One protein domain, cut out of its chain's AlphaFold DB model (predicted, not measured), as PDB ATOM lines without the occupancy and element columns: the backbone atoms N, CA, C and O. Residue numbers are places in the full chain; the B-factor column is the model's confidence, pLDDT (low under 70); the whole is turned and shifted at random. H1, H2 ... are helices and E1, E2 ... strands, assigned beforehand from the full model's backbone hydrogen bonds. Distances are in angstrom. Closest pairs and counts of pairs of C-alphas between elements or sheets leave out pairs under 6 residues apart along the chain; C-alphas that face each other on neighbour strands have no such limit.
ATOM      1  N   SER A  22      71.067  73.723  76.271       97.69
ATOM      2  CA  SER A  22      70.822  74.653  77.381       97.69
ATOM      3  C   SER A  22      69.892  74.033  78.424       97.69
ATOM      4  O   SER A  22      69.016  73.225  78.092       97.69
ATOM      5  N   ALA A  23      70.071  74.407  79.685       98.12
ATOM      6  CA  ALA A  23      69.260  73.935  80.795       98.12
ATOM      7  C   ALA A  23      69.022  75.053  81.813       98.12
ATOM      8  O   ALA A  23      69.936  75.798  82.173       98.12
ATOM      9  N   ALA A  24      67.795  75.116  82.329       98.31
ATOM     10  CA  ALA A  24      67.429  76.005  83.416       98.31
ATOM     11  C   ALA A  24      67.408  75.246  84.746       98.31
ATOM     12  O   ALA A  24      66.919  74.116  84.827       98.31
ATOM     13  N   ALA A  25      67.915  75.865  85.810       98.25
ATOM     14  CA  ALA A  25      67.894  75.284  87.151       98.25
ATOM     15  C   ALA A  25      67.947  76.359  88.246       98.25
ATOM     16  O   ALA A  25      68.148  77.543  87.982       98.25
ATOM     17  N   ASP A  26      67.786  75.939  89.501       97.69
ATOM     18  CA  ASP A  26      68.161  76.758  90.654       97.69
ATOM     19  C   ASP A  26      69.689  76.849  90.752       97.69
ATOM     20  O   ASP A  26      70.350  75.851  91.046       97.69
ATOM     21  N   TRP A  27      70.245  78.045  90.560       97.94
ATOM     22  CA  TRP A  27      71.691  78.278  90.577       97.94
ATOM     23  C   TRP A  27      72.351  78.128  91.951       97.94
ATOM     24  O   TRP A  27      73.561  77.933  92.020       97.94
ATOM     25  N   SER A  28      71.589  78.160  93.046       96.69
ATOM     26  CA  SER A  28      72.120  77.821  94.374       96.69
ATOM     27  C   SER A  28      72.401  76.327  94.537       96.69
ATOM     28  O   SER A  28      73.211  75.935  95.373       96.69
ATOM     29  N   ARG A  29      71.758  75.486  93.717       96.00
ATOM     30  CA  ARG A  29      71.893  74.021  93.748       96.00
ATOM     31  C   ARG A  29      72.683  73.497  92.548       96.00
ATOM     32  O   ARG A  29      73.465  72.563  92.681       96.00
ATOM     33  N   TRP A  30      72.496  74.128  91.394       97.81
ATOM     34  CA  TRP A  30      73.146  73.839  90.122       97.81
ATOM     35  C   TRP A  30      73.765  75.132  89.576       97.81
ATOM     36  O   TRP A  30      73.145  75.796  88.749       97.81
ATOM     37  N   PRO A  31      74.959  75.529  90.048       98.00
ATOM     38  CA  PRO A  31      75.557  76.807  89.677       98.00
ATOM     39  C   PRO A  31      75.698  76.985  88.164       98.00
ATOM     40  O   PRO A  31      75.948  76.014  87.440       98.00
ATOM     41  N   ALA A  32      75.607  78.231  87.703       97.94
ATOM     42  CA  ALA A  32      75.788  78.596  86.304       97.94
ATOM     43  C   ALA A  32      77.098  78.015  85.739       97.94
ATOM     44  O   ALA A  32      78.159  78.074  86.375       97.94
ATOM     45  N   GLY A  33      77.011  77.428  84.547       98.00
ATOM     46  CA  GLY A  33      78.104  76.730  83.873       98.00
ATOM     47  C   GLY A  33      78.308  75.276  84.316       98.00
ATOM     48  O   GLY A  33      79.297  74.655  83.902       98.00
ATOM     49  N   THR A  34      77.420  74.724  85.154       98.62
ATOM     50  CA  THR A  34      77.403  73.283  85.453       98.62
ATOM     51  C   THR A  34      77.075  72.516  84.183       98.62
ATOM     52  O   THR A  34      76.045  72.762  83.567       98.62
ATOM     53  N   THR A  35      77.921  71.561  83.806       98.38
ATOM     54  CA  THR A  35      77.669  70.674  82.673       98.38
ATOM     55  C   THR A  35      77.422  69.255  83.143       98.38
ATOM     56  O   THR A  35      78.107  68.727  84.026       98.38
ATOM     57  N   PHE A  36      76.439  68.609  82.537       98.12
ATOM     58  CA  PHE A  36      76.062  67.242  82.858       98.12
ATOM     59  C   PHE A  36      75.643  66.490  81.602       98.12
ATOM     60  O   PHE A  36      75.327  67.076  80.568       98.12
ATOM     61  N   ARG A  37      75.664  65.166  81.698       97.50
ATOM     62  CA  ARG A  37      75.261  64.248  80.640       97.50
ATOM     63  C   ARG A  37      74.072  63.427  81.103       97.50
ATOM     64  O   ARG A  37      74.127  62.853  82.189       97.50
ATOM     65  N   LEU A  38      73.046  63.316  80.264       96.56
ATOM     66  CA  LEU A  38      71.969  62.350  80.478       96.56
ATOM     67  C   LEU A  38      72.507  60.939  80.243       96.56
ATOM     68  O   LEU A  38      73.134  60.687  79.211       96.56
ATOM     69  N   LEU A  39      72.283  60.015  81.175       96.25
ATOM     70  CA  LEU A  39      72.807  58.656  81.031       96.25
ATOM     71  C   LEU A  39      72.059  57.847  79.966       96.25
ATOM     72  O   LEU A  39      72.680  56.995  79.334       96.25
ATOM     73  N   SER A  40      70.774  58.125  79.721       94.75
ATOM     74  CA  SER A  40      69.992  57.419  78.695       94.75
ATOM     75  C   SER A  40      70.414  57.746  77.259       94.75
ATOM     76  O   SER A  40      70.474  56.848  76.422       94.75
ATOM     77  N   THR A  41      70.709  59.014  76.960       93.19
ATOM     78  CA  THR A  41      70.980  59.481  75.585       93.19
ATOM     79  C   THR A  41      72.440  59.845  75.338       93.19
ATOM     80  O   THR A  41      72.866  59.939  74.190       93.19
ATOM     81  N   GLY A  42      73.218  60.092  76.393       94.81
ATOM     82  CA  GLY A  42      74.563  60.644  76.281       94.81
ATOM     83  C   GLY A  42      74.605  62.132  75.904       94.81
ATOM     84  O   GLY A  42      75.703  62.678  75.785       94.81
ATOM     85  N   GLN A  43      73.450  62.791  75.746       94.88
ATOM     86  CA  GLN A  43      73.360  64.217  75.437       94.88
ATOM     87  C   GLN A  43      73.902  65.054  76.602       94.88
ATOM     88  O   GLN A  43      73.621  64.773  77.769       94.88
ATOM     89  N   ILE A  44      74.686  66.081  76.270       97.19
ATOM     90  CA  ILE A  44      75.299  66.999  77.234       97.19
ATOM     91  C   ILE A  44      74.488  68.287  77.289       97.19
ATOM     92  O   ILE A  44      74.091  68.814  76.247       97.19
ATOM     93  N   TYR A  45      74.296  68.795  78.498       97.94
ATOM     94  CA  TYR A  45      73.659  70.075  78.763       97.94
ATOM     95  C   TYR A  45      74.542  70.945  79.652       97.94
ATOM     96  O   TYR A  45      75.341  70.430  80.440       97.94
ATOM     97  N   GLU A  46      74.383  72.255  79.522       98.38
ATOM     98  CA  GLU A  46      74.956  73.268  80.398       98.38
ATOM     99  C   GLU A  46      73.836  74.047  81.084       98.38
ATOM    100  O   GLU A  46      72.855  74.420  80.451       98.38
ATOM    101  N   VAL A  47      73.987  74.281  82.387       98.44
ATOM    102  CA  VAL A  47      73.104  75.167  83.141       98.44
ATOM    103  C   VAL A  47      73.495  76.608  82.841       98.44
ATOM    104  O   VAL A  47      74.483  77.111  83.380       98.44
ATOM    105  N   ASP A  48      72.725  77.258  81.982       97.75
ATOM    106  CA  ASP A  48      72.941  78.628  81.513       97.75
ATOM    107  C   ASP A  48      71.744  79.552  81.784       97.75
ATOM    108  O   ASP A  48      71.878  80.772  81.667       97.75
ATOM    109  N   ASP A  49      70.614  78.995  82.229       96.94
ATOM    110  CA  ASP A  49      69.392  79.736  82.537       96.94
ATOM    111  C   ASP A  49      68.822  79.381  83.927       96.94
ATOM    112  O   ASP A  49      69.266  78.447  84.606       96.94
ATOM    113  N   TYR A  50      67.843  80.156  84.388       96.31
ATOM    114  CA  TYR A  50      67.111  79.943  85.635       96.31
ATOM    115  C   TYR A  50      65.659  80.392  85.500       96.31
ATOM    116  O   TYR A  50      65.296  81.210  84.661       96.31
ATOM    117  N   GLY A  51      64.802  79.893  86.389       92.00
ATOM    118  CA  GLY A  51      63.387  80.236  86.370       92.00
ATOM    119  C   GLY A  51      62.757  80.200  87.750       92.00
ATOM    120  O   GLY A  51      63.145  79.418  88.620       92.00
ATOM    121  N   TRP A  52      61.730  81.028  87.938       93.44
ATOM    122  CA  TRP A  52      60.983  81.109  89.195       93.44
ATOM    123  C   TRP A  52      60.409  79.755  89.636       93.44
ATOM    124  O   TRP A  52      60.380  79.467  90.826       93.44
ATOM    125  N   ALA A  53      59.997  78.912  88.682       92.81
ATOM    126  CA  ALA A  53      59.421  77.597  88.946       92.81
ATOM    127  C   ALA A  53      60.462  76.547  89.378       92.81
ATOM    128  O   ALA A  53      60.079  75.444  89.757       92.81
ATOM    129  N   LEU A  54      61.756  76.858  89.302       94.81
ATOM    130  CA  LEU A  54      62.843  75.929  89.619       94.81
ATOM    131  C   LEU A  54      63.551  76.303  90.923       94.81
ATOM    132  O   LEU A  54      64.105  75.425  91.581       94.81
ATOM    133  N   ALA A  55      63.499  77.576  91.323       92.56
ATOM    134  CA  ALA A  55      64.087  78.046  92.571       92.56
ATOM    135  C   ALA A  55      63.515  77.294  93.786       92.56
ATOM    136  O   ALA A  55      62.306  77.134  93.938       92.56
ATOM    137  N   GLY A  56      64.400  76.820  94.658       90.31
ATOM    138  CA  GLY A  56      64.092  75.971  95.800       90.31
ATOM    139  C   GLY A  56      63.843  74.502  95.474       90.31
ATOM    140  O   GLY A  56      63.596  73.736  96.402       90.31
ATOM    141  N   ARG A  57      63.893  74.083  94.204       92.50
ATOM    142  CA  ARG A  57      63.557  72.715  93.783       92.50
ATOM    143  C   ARG A  57      64.779  71.952  93.284       92.50
ATOM    144  O   ARG A  57      65.798  72.516  92.893       92.50
ATOM    145  N   ASN A  58      64.662  70.625  93.277       92.31
ATOM    146  CA  ASN A  58      65.652  69.732  92.674       92.31
ATOM    147  C   ASN A  58      65.237  69.275  91.276       92.31
ATOM    148  O   ASN A  58      65.214  68.082  90.986       92.31
ATOM    149  N   THR A  59      64.874  70.239  90.436       95.25
ATOM    150  CA  THR A  59      64.420  70.023  89.061       95.25
ATOM    151  C   THR A  59      65.281  70.836  88.111       95.25
ATOM    152  O   THR A  59      65.568  72.000  88.384       95.25
ATOM    153  N   ILE A  60      65.666  70.221  87.000       97.19
ATOM    154  CA  ILE A  60      66.356  70.873  85.888       97.19
ATOM    155  C   ILE A  60      65.389  70.838  84.709       97.19
ATOM    156  O   ILE A  60      64.850  69.773  84.401       97.19
ATOM    157  N   ASP A  61      65.155  71.984  84.081       96.88
ATOM    158  CA  ASP A  61      64.365  72.079  82.857       96.88
ATOM    159  C   ASP A  61      65.304  72.082  81.650       96.88
ATOM    160  O   ASP A  61      66.288  72.823  81.619       96.88
ATOM    161  N   LEU A  62      65.046  71.211  80.680       96.75
ATOM    162  CA  LEU A  62      65.901  71.052  79.506       96.75
ATOM    163  C   LEU A  62      65.310  71.831  78.344       96.75
ATOM    164  O   LEU A  62      64.156  71.610  77.970       96.75
ATOM    165  N   TYR A  63      66.114  72.686  77.715       95.50
ATOM    166  CA  TYR A  63      65.676  73.346  76.498       95.50
ATOM    167  C   TYR A  63      65.482  72.319  75.376       95.50
ATOM    168  O   TYR A  63      66.371  71.516  75.074       95.50
ATOM    169  N   MET A  64      64.318  72.388  74.731       92.19
ATOM    170  CA  MET A  64      63.949  71.560  73.588       92.19
ATOM    171  C   MET A  64      63.633  72.460  72.395       92.19
ATOM    172  O   MET A  64      62.903  73.441  72.521       92.19
ATOM    173  N   GLY A  65      64.159  72.109  71.219       90.31
ATOM    174  CA  GLY A  65      64.003  72.918  70.004       90.31
ATOM    175  C   GLY A  65      62.581  72.939  69.433       90.31
ATOM    176  O   GLY A  65      62.268  73.793  68.606       90.31
ATOM    177  N   SER A  66      61.705  72.021  69.858       92.56
ATOM    178  CA  SER A  66      60.315  71.968  69.407       92.56
ATOM    179  C   SER A  66      59.345  71.514  70.504       92.56
ATOM    180  O   SER A  66      59.702  70.793  71.438       92.56
ATOM    181  N   ARG A  67      58.065  71.889  70.358       92.88
ATOM    182  CA  ARG A  67      56.981  71.441  71.253       92.88
ATOM    183  C   ARG A  67      56.774  69.923  71.199       92.88
ATOM    184  O   ARG A  67      56.366  69.330  72.192       92.88
ATOM    185  N   ALA A  68      57.031  69.300  70.049       95.81
ATOM    186  CA  ALA A  68      56.926  67.854  69.896       95.81
ATOM    187  C   ALA A  68      57.991  67.139  70.740       95.81
ATOM    188  O   ALA A  68      57.646  66.235  71.496       95.81
ATOM    189  N   ASP A  69      59.241  67.613  70.690       93.00
ATOM    190  CA  ASP A  69      60.343  67.073  71.498       93.00
ATOM    191  C   ASP A  69      60.094  67.292  72.992       93.00
ATOM    192  O   ASP A  69      60.258  66.375  73.794       93.00
ATOM    193  N   MET A  70      59.598  68.478  73.361       93.62
ATOM    194  CA  MET A  70      59.180  68.785  74.731       93.62
ATOM    195  C   MET A  70      58.107  67.811  75.236       93.62
ATOM    196  O   MET A  70      58.213  67.315  76.352       93.62
ATOM    197  N   ASN A  71      57.089  67.501  74.427       94.06
ATOM    198  CA  ASN A  71      56.036  66.553  74.807       94.06
ATOM    199  C   ASN A  71      56.551  65.110  74.885       94.06
ATOM    200  O   ASN A  71      56.145  64.363  75.772       94.06
ATOM    201  N   ALA A  72      57.433  64.715  73.964       94.00
ATOM    202  CA  ALA A  72      58.053  63.395  73.968       94.00
ATOM    203  C   ALA A  72      58.971  63.203  75.188       94.00
ATOM    204  O   ALA A  72      59.055  62.103  75.737       94.00
ATOM    205  N   TRP A  73      59.629  64.277  75.634       94.12
ATOM    206  CA  TRP A  73      60.417  64.299  76.858       94.12
ATOM    207  C   TRP A  73      59.532  64.329  78.111       94.12
ATOM    208  O   TRP A  73      59.589  63.416  78.925       94.12
ATOM    209  N   GLY A  74      58.661  65.316  78.279       94.06
ATOM    210  CA  GLY A  74      57.812  65.432  79.467       94.06
ATOM    211  C   GLY A  74      58.583  65.479  80.799       94.06
ATOM    212  O   GLY A  74      59.812  65.537  80.852       94.06
ATOM    213  N   VAL A  75      57.846  65.451  81.910       94.75
ATOM    214  CA  VAL A  75      58.438  65.413  83.257       94.75
ATOM    215  C   VAL A  75      58.817  63.977  83.602       94.75
ATOM    216  O   VAL A  75      57.980  63.078  83.534       94.75
ATOM    217  N   ARG A  76      60.073  63.756  83.994       95.25
ATOM    218  CA  ARG A  76      60.582  62.430  84.364       95.25
ATOM    219  C   ARG A  76      61.768  62.519  85.316       95.25
ATOM    220  O   ARG A  76      62.426  63.553  85.407       95.25
ATOM    221  N   HIS A  77      62.068  61.403  85.972       96.38
ATOM    222  CA  HIS A  77      63.344  61.206  86.650       96.38
ATOM    223  C   HIS A  77      64.351  60.625  85.660       96.38
ATOM    224  O   HIS A  77      64.168  59.513  85.174       96.38
ATOM    225  N   GLU A  78      65.404  61.384  85.375       94.88
ATOM    226  CA  GLU A  78      66.479  60.985  84.472       94.88
ATOM    227  C   GLU A  78      67.802  60.933  85.249       94.88
ATOM    228  O   GLU A  78      68.181  61.930  85.872       94.88
ATOM    229  N   PRO A  79      68.524  59.799  85.237       97.19
ATOM    230  CA  PRO A  79      69.864  59.732  85.796       97.19
ATOM    231  C   PRO A  79      70.830  60.611  84.999       97.19
ATOM    232  O   PRO A  79      70.962  60.477  83.781       97.19
ATOM    233  N   ILE A  80      71.555  61.481  85.699       97.44
ATOM    234  CA  ILE A  80      72.565  62.349  85.094       97.44
ATOM    235  C   ILE A  80      73.942  62.071  85.679       97.44
ATOM    236  O   ILE A  80      74.087  61.702  86.843       97.44
ATOM    237  N   GLN A  81      74.969  62.307  84.872       98.25
ATOM    238  CA  GLN A  81      76.346  62.393  85.329       98.25
ATOM    239  C   GLN A  81      76.813  63.837  85.220       98.25
ATOM    240  O   GLN A  81      76.897  64.379  84.118       98.25
ATOM    241  N   VAL A  82      77.167  64.443  86.351       98.19
ATOM    242  CA  VAL A  82      77.824  65.753  86.352       98.19
ATOM    243  C   VAL A  82      79.222  65.598  85.763       98.19
ATOM    244  O   VAL A  82      80.008  64.764  86.214       98.19
ATOM    245  N   LEU A  83      79.512  66.380  84.728       97.81
ATOM    246  CA  LEU A  83      80.813  66.410  84.063       97.81
ATOM    247  C   LEU A  83      81.701  67.497  84.665       97.81
ATOM    248  O   LEU A  83      82.894  67.284  84.868       97.81
ATOM    249  N   ARG A  84      81.114  68.660  84.959       98.12
ATOM    250  CA  ARG A  84      81.790  69.788  85.596       98.12
ATOM    251  C   ARG A  84      80.779  70.590  86.400       98.12
ATOM    252  O   ARG A  84      79.732  70.951  85.874       98.12
ATOM    253  N   TRP A  85      81.110  70.918  87.640       98.44
ATOM    254  CA  TRP A  85      80.332  71.885  88.410       98.44
ATOM    255  C   TRP A  85      80.610  73.313  87.937       98.44
ATOM    256  O   TRP A  85      81.745  73.656  87.599       98.44
ATOM    257  N   GLY A  86      79.563  74.133  87.904       97.88
ATOM    258  CA  GLY A  86      79.661  75.573  87.686       97.88
ATOM    259  C   GLY A  86      80.263  76.300  88.891       97.88
ATOM    260  O   GLY A  86      80.655  75.676  89.877       97.88
ATOM    261  N   SER A  87      80.313  77.632  88.834       97.94
ATOM    262  CA  SER A  87      80.838  78.449  89.940       97.94
ATOM    263  C   SER A  87      79.702  79.075  90.760       97.94
ATOM    264  O   SER A  87      78.974  79.928  90.238       97.94
ATOM    265  N   PRO A  88      79.563  78.717  92.053       97.62
ATOM    266  CA  PRO A  88      78.642  79.396  92.964       97.62
ATOM    267  C   PRO A  88      78.920  80.900  93.059       97.62
ATOM    268  O   PRO A  88      77.997  81.704  93.032       97.62
ATOM    269  N   GLN A  89      80.196  81.295  93.091       97.56
ATOM    270  CA  GLN A  89      80.609  82.697  93.196       97.56
ATOM    271  C   GLN A  89      80.235  83.485  91.937       97.56
ATOM    272  O   GLN A  89      79.685  84.578  92.039       97.56
ATOM    273  N   ALA A  90      80.475  82.923  90.748       97.12
ATOM    274  CA  ALA A  90      80.050  83.553  89.500       97.12
ATOM    275  C   ALA A  90      78.519  83.665  89.420       97.12
ATOM    276  O   ALA A  90      77.999  84.702  89.013       97.12
ATOM    277  N   SER A  91      77.800  82.631  89.869       97.44
ATOM    278  CA  SER A  91      76.335  82.645  89.953       97.44
ATOM    279  C   SER A  91      75.847  83.767  90.869       97.44
ATOM    280  O   SER A  91      74.981  84.546  90.479       97.44
ATOM    281  N   LEU A  92      76.448  83.902  92.055       97.44
ATOM    282  CA  LEU A  92      76.121  84.949  93.017       97.44
ATOM    283  C   LEU A  92      76.337  86.344  92.419       97.44
ATOM    284  O   LEU A  92      75.420  87.158  92.445       97.44
ATOM    285  N   LEU A  93      77.497  86.596  91.806       96.56
ATOM    286  CA  LEU A  93      77.806  87.879  91.160       96.56
ATOM    287  C   LEU A  93      76.783  88.247  90.073       96.56
ATOM    288  O   LEU A  93      76.353  89.397  89.983       96.56
ATOM    289  N   LEU A  94      76.357  87.274  89.262       95.81
ATOM    290  CA  LEU A  94      75.355  87.487  88.213       95.81
ATOM    291  C   LEU A  94      73.951  87.759  88.781       95.81
ATOM    292  O   LEU A  94      73.197  88.552  88.208       95.81
ATOM    293  N   LEU A  95      73.590  87.108  89.890       96.25
ATOM    294  CA  LEU A  95      72.272  87.230  90.519       96.25
ATOM    295  C   LEU A  95      72.145  88.458  91.426       96.25
ATOM    296  O   LEU A  95      71.045  89.003  91.542       96.25
ATOM    297  N   GLN A  96      73.242  88.937  92.022       92.62
ATOM    298  CA  GLN A  96      73.252  90.077  92.948       92.62
ATOM    299  C   GLN A  96      72.582  91.324  92.358       92.62
ATOM    300  O   GLN A  96      71.805  91.986  93.049       92.62
ATOM    301  N   GLY A  97      72.803  91.602  91.069       91.69
ATOM    302  CA  GLY A  97      72.198  92.737  90.363       91.69
ATOM    303  C   GLY A  97      70.732  92.550  89.948       91.69
ATOM    304  O   GLY A  97      70.137  93.471  89.394       91.69
ATOM    305  N   ARG A  98      70.132  91.373  90.172       92.62
ATOM    306  CA  ARG A  98      68.800  90.998  89.655       92.62
ATOM    307  C   ARG A  98      67.793  90.665  90.758       92.62
ATOM    308  O   ARG A  98      66.736  90.102  90.499       92.62
ATOM    309  N   GLN A  99      68.074  91.057  91.996       91.81
ATOM    310  CA  GLN A  99      67.296  90.707  93.191       91.81
ATOM    311  C   GLN A  99      65.893  91.341  93.296       91.81
ATOM    312  O   GLN A  99      65.275  91.288  94.358       91.81
ATOM    313  N   GLY A 100      65.338  91.906  92.219       92.69
ATOM    314  CA  GLY A 100      63.962  92.417  92.196       92.69
ATOM    315  C   GLY A 100      62.911  91.320  92.421       92.69
ATOM    316  O   GLY A 100      61.884  91.556  93.063       92.69
ATOM    317  N   HIS A 101      63.197  90.089  91.997       94.25
ATOM    318  CA  HIS A 101      62.278  88.958  92.128       94.25
ATOM    319  C   HIS A 101      62.584  88.080  93.351       94.25
ATOM    320  O   HIS A 101      63.741  87.789  93.650       94.25
ATOM    321  N   LYS A 102      61.526  87.597  94.028       94.88
ATOM    322  CA  LYS A 102      61.626  86.734  95.226       94.88
ATOM    323  C   LYS A 102      62.506  85.501  95.001       94.88
ATOM    324  O   LYS A 102      63.380  85.225  95.813       94.88
ATOM    325  N   HIS A 103      62.316  84.811  93.877       94.38
ATOM    326  CA  HIS A 103      63.072  83.602  93.548       94.38
ATOM    327  C   HIS A 103      64.574  83.871  93.367       94.38
ATOM    328  O   HIS A 103      65.388  83.028  93.723       94.38
ATOM    329  N   ILE A 104      64.957  85.059  92.886       96.38
ATOM    330  CA  ILE A 104      66.368  85.452  92.767       96.38
ATOM    331  C   ILE A 104      66.959  85.717  94.152       96.38
ATOM    332  O   ILE A 104      68.023  85.192  94.457       96.38
ATOM    333  N   ARG A 105      66.245  86.451  95.018       96.88
ATOM    334  CA  ARG A 105      66.667  86.666  96.416       96.88
ATOM    335  C   ARG A 105      66.848  85.351  97.167       96.88
ATOM    336  O   ARG A 105      67.835  85.189  97.870       96.88
ATOM    337  N   ARG A 106      65.940  84.393  96.967       96.12
ATOM    338  CA  ARG A 106      66.070  83.039  97.518       96.12
ATOM    339  C   ARG A 106      67.379  82.375  97.089       96.12
ATOM    340  O   ARG A 106      68.095  81.872  97.944       96.12
ATOM    341  N   MET A 107      67.690  82.377  95.790       96.94
ATOM    342  CA  MET A 107      68.933  81.780  95.288       96.94
ATOM    343  C   MET A 107      70.176  82.491  95.835       96.94
ATOM    344  O   MET A 107      71.142  81.821  96.180       96.94
ATOM    345  N   VAL A 108      70.144  83.824  95.942       97.31
ATOM    346  CA  VAL A 108      71.234  84.620  96.531       97.31
ATOM    347  C   VAL A 108      71.468  84.228  97.989       97.31
ATOM    348  O   VAL A 108      72.577  83.829  98.319       97.31
ATOM    349  N   LEU A 109      70.421  84.221  98.819       97.06
ATOM    350  CA  LEU A 109      70.524  83.804 100.222       97.06
ATOM    351  C   LEU A 109      71.054  82.372 100.349       97.06
ATOM    352  O   LEU A 109      71.949  82.102 101.143       97.06
ATOM    353  N   ALA A 110      70.559  81.448  99.524       96.50
ATOM    354  CA  ALA A 110      71.040  80.072  99.532       96.50
ATOM    355  C   ALA A 110      72.521  79.956  99.115       96.50
ATOM    356  O   ALA A 110      73.242  79.146  99.690       96.50
ATOM    357  N   LEU A 111      72.985  80.766  98.155       96.62
ATOM    358  CA  LEU A 111      74.398  80.849  97.758       96.62
ATOM    359  C   LEU A 111      75.288  81.479  98.841       96.62
ATOM    360  O   LEU A 111      76.468  81.145  98.922       96.62
ATOM    361  N   GLU A 112      74.731  82.365  99.664       96.50
ATOM    362  CA  GLU A 112      75.403  82.993 100.809       96.50
ATOM    363  C   GLU A 112      75.427  82.089 102.058       96.50
ATOM    364  O   GLU A 112      76.093  82.413 103.036       96.50
ATOM    365  N   GLY A 113      74.764  80.925 102.012       94.94
ATOM    366  CA  GLY A 113      74.668  79.976 103.130       94.94
ATOM    367  C   GLY A 113      73.489  80.235 104.073       94.94
ATOM    368  O   GLY A 113      73.275  79.481 105.021       94.94
ATOM    369  N   GLU A 114      72.669  81.242 103.781       95.56
ATOM    370  CA  GLU A 114      71.487  81.651 104.545       95.56
ATOM    371  C   GLU A 114      70.272  80.772 104.191       95.56
ATOM    372  O   GLU A 114      69.221  81.246 103.750       95.56
ATOM    373  N   HIS A 115      70.423  79.451 104.332       91.75
ATOM    374  CA  HIS A 115      69.443  78.469 103.858       91.75
ATOM    375  C   HIS A 115      68.069  78.597 104.532       91.75
ATOM    376  O   HIS A 115      67.052  78.395 103.870       91.75
ATOM    377  N   GLU A 116      68.020  78.969 105.814       92.62
ATOM    378  CA  GLU A 116      66.761  79.199 106.539       92.62
ATOM    379  C   GLU A 116      66.016  80.422 105.988       92.62
ATOM    380  O   GLU A 116      64.831  80.347 105.657       92.62
ATOM    381  N   SER A 117      66.736  81.527 105.791       94.25
ATOM    382  CA  SER A 117      66.208  82.753 105.188       94.25
ATOM    383  C   SER A 117      65.752  82.521 103.745       94.25
ATOM    384  O   SER A 117      64.709  83.023 103.326       94.25
ATOM    385  N   ALA A 118      66.499  81.720 102.981       92.88
ATOM    386  CA  ALA A 118      66.112  81.314 101.637       92.88
ATOM    387  C   ALA A 118      64.815  80.489 101.653       92.88
ATOM    388  O   ALA A 118      63.910  80.755 100.856       92.88
ATOM    389  N   ALA A 119      64.702  79.521 102.569       89.94
ATOM    390  CA  ALA A 119      63.517  78.686 102.742       89.94
ATOM    391  C   ALA A 119      62.275  79.503 103.135       89.94
ATOM    392  O   ALA A 119      61.186  79.207 102.664       89.94
ATOM    393  N   ALA A 120      62.431  80.589 103.895       92.06
ATOM    394  CA  ALA A 120      61.327  81.482 104.248       92.06
ATOM    395  C   ALA A 120      60.730  82.264 103.052       92.06
ATOM    396  O   ALA A 120      59.664  82.865 103.182       92.06
ATOM    397  N   LEU A 121      61.396  82.273 101.890       85.81
ATOM    398  CA  LEU A 121      60.946  82.959 100.670       85.81
ATOM    399  C   LEU A 121      60.155  82.064  99.691       85.81
ATOM    400  O   LEU A 121      60.124  82.390  98.500       85.81
TER     401      LEU A 121
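Overview. This is residues 22 to 121 of the 122 residues of an uncharacterized protein of Chthoniobacterales bacterium (UniProt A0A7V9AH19). A small, strongly twisted sheet of four short strands, E1 to E4, sits between a cluster of three helices, H2, H3 and H4, at one end of the longest axis and the lone helix H1 toward the other end. No named helix covers the sheet, and a long loop, residues 50 to 66, runs past E1 on its way to H1. The printed part has 100 residues, with four named helices and four named strands in the order E1, E2, E3, H1, E4, H2, H3, H4; the sheet is mixed, in the order E1, E3, E2, E4. The class is mixed, helices and strands, with 49 of the 100 residues in named elements. The whole is compact, with a radius of gyration of the C-alphas of 13.9 A and spans of 37 by 25 by 22 A.

Along the chain. In the sheet, E1 is residues 22 to 24, starting at C-alpha 22 (70.822, 74.653, 77.381). E3, residues 44 to 49, is the longest strand at 15.0 A; E2 is residues 35 to 38, and E4, residues 80 to 84, measures 11.9 A. H1 is residues 67 to 73, 9.7 A long, from C-alpha 67 at (56.981, 71.441, 71.253). H2, residues 88 to 96, measures 12.0 A, and H3, residues 102 to 111, measures 14.3 A. H4 is residues 115 to 119, ending at C-alpha 119 (63.517, 78.686, 102.742).

Arrangement. E1 and E4 are the edge strands. E1 and E3 are parallel, with N 23 and O 46 2.9 A apart, within hydrogen-bond range. E2 and E3 form an antiparallel hairpin, with N 45 and O 36 at 2.9 A. The pairing of E3 is staggered: residues 44 to 46 pair with E2 and 46 to 49 with E1. E2 and E4 are antiparallel, with N 37 and O 81 at 2.8 A. E3, H1 and E4 make a split strand-helix-strand unit, two strands of one sheet that are not neighbours, with a helix between them in the chain and E2 between them in the sheet; its crossover is right-handed. Residues 23 to 24 of E1 also pair, antiparallel, with residues 61 to 62. H1, H2, H3 and H4 are not on the sheet. H2 and H3 form a helical hairpin and touch, opposite ways at a shallow tilt of 31 degrees; their closest C-alphas, of Leu 92 and Val 108, are 6.0 A apart. H3 and H4 touch, their closest C-alphas being those of Arg 106 and Ala 118, 4.5 A apart. H2 and H4 are apart, and H1 is apart from H2, H3 and H4. In H1, H2, H3 and H4 every O i to N i+4 pair is within hydrogen-bond range.

Size, cuts and confidence. The two C-alphas farthest apart, those of Ala 68 and Glu 114, are 40.0 A from each other. The printed part has no cut. The link from E3 to H1, with 17 residues, is long. The mean pLDDT of the printed part is 95.5, and no printed residue is under 70.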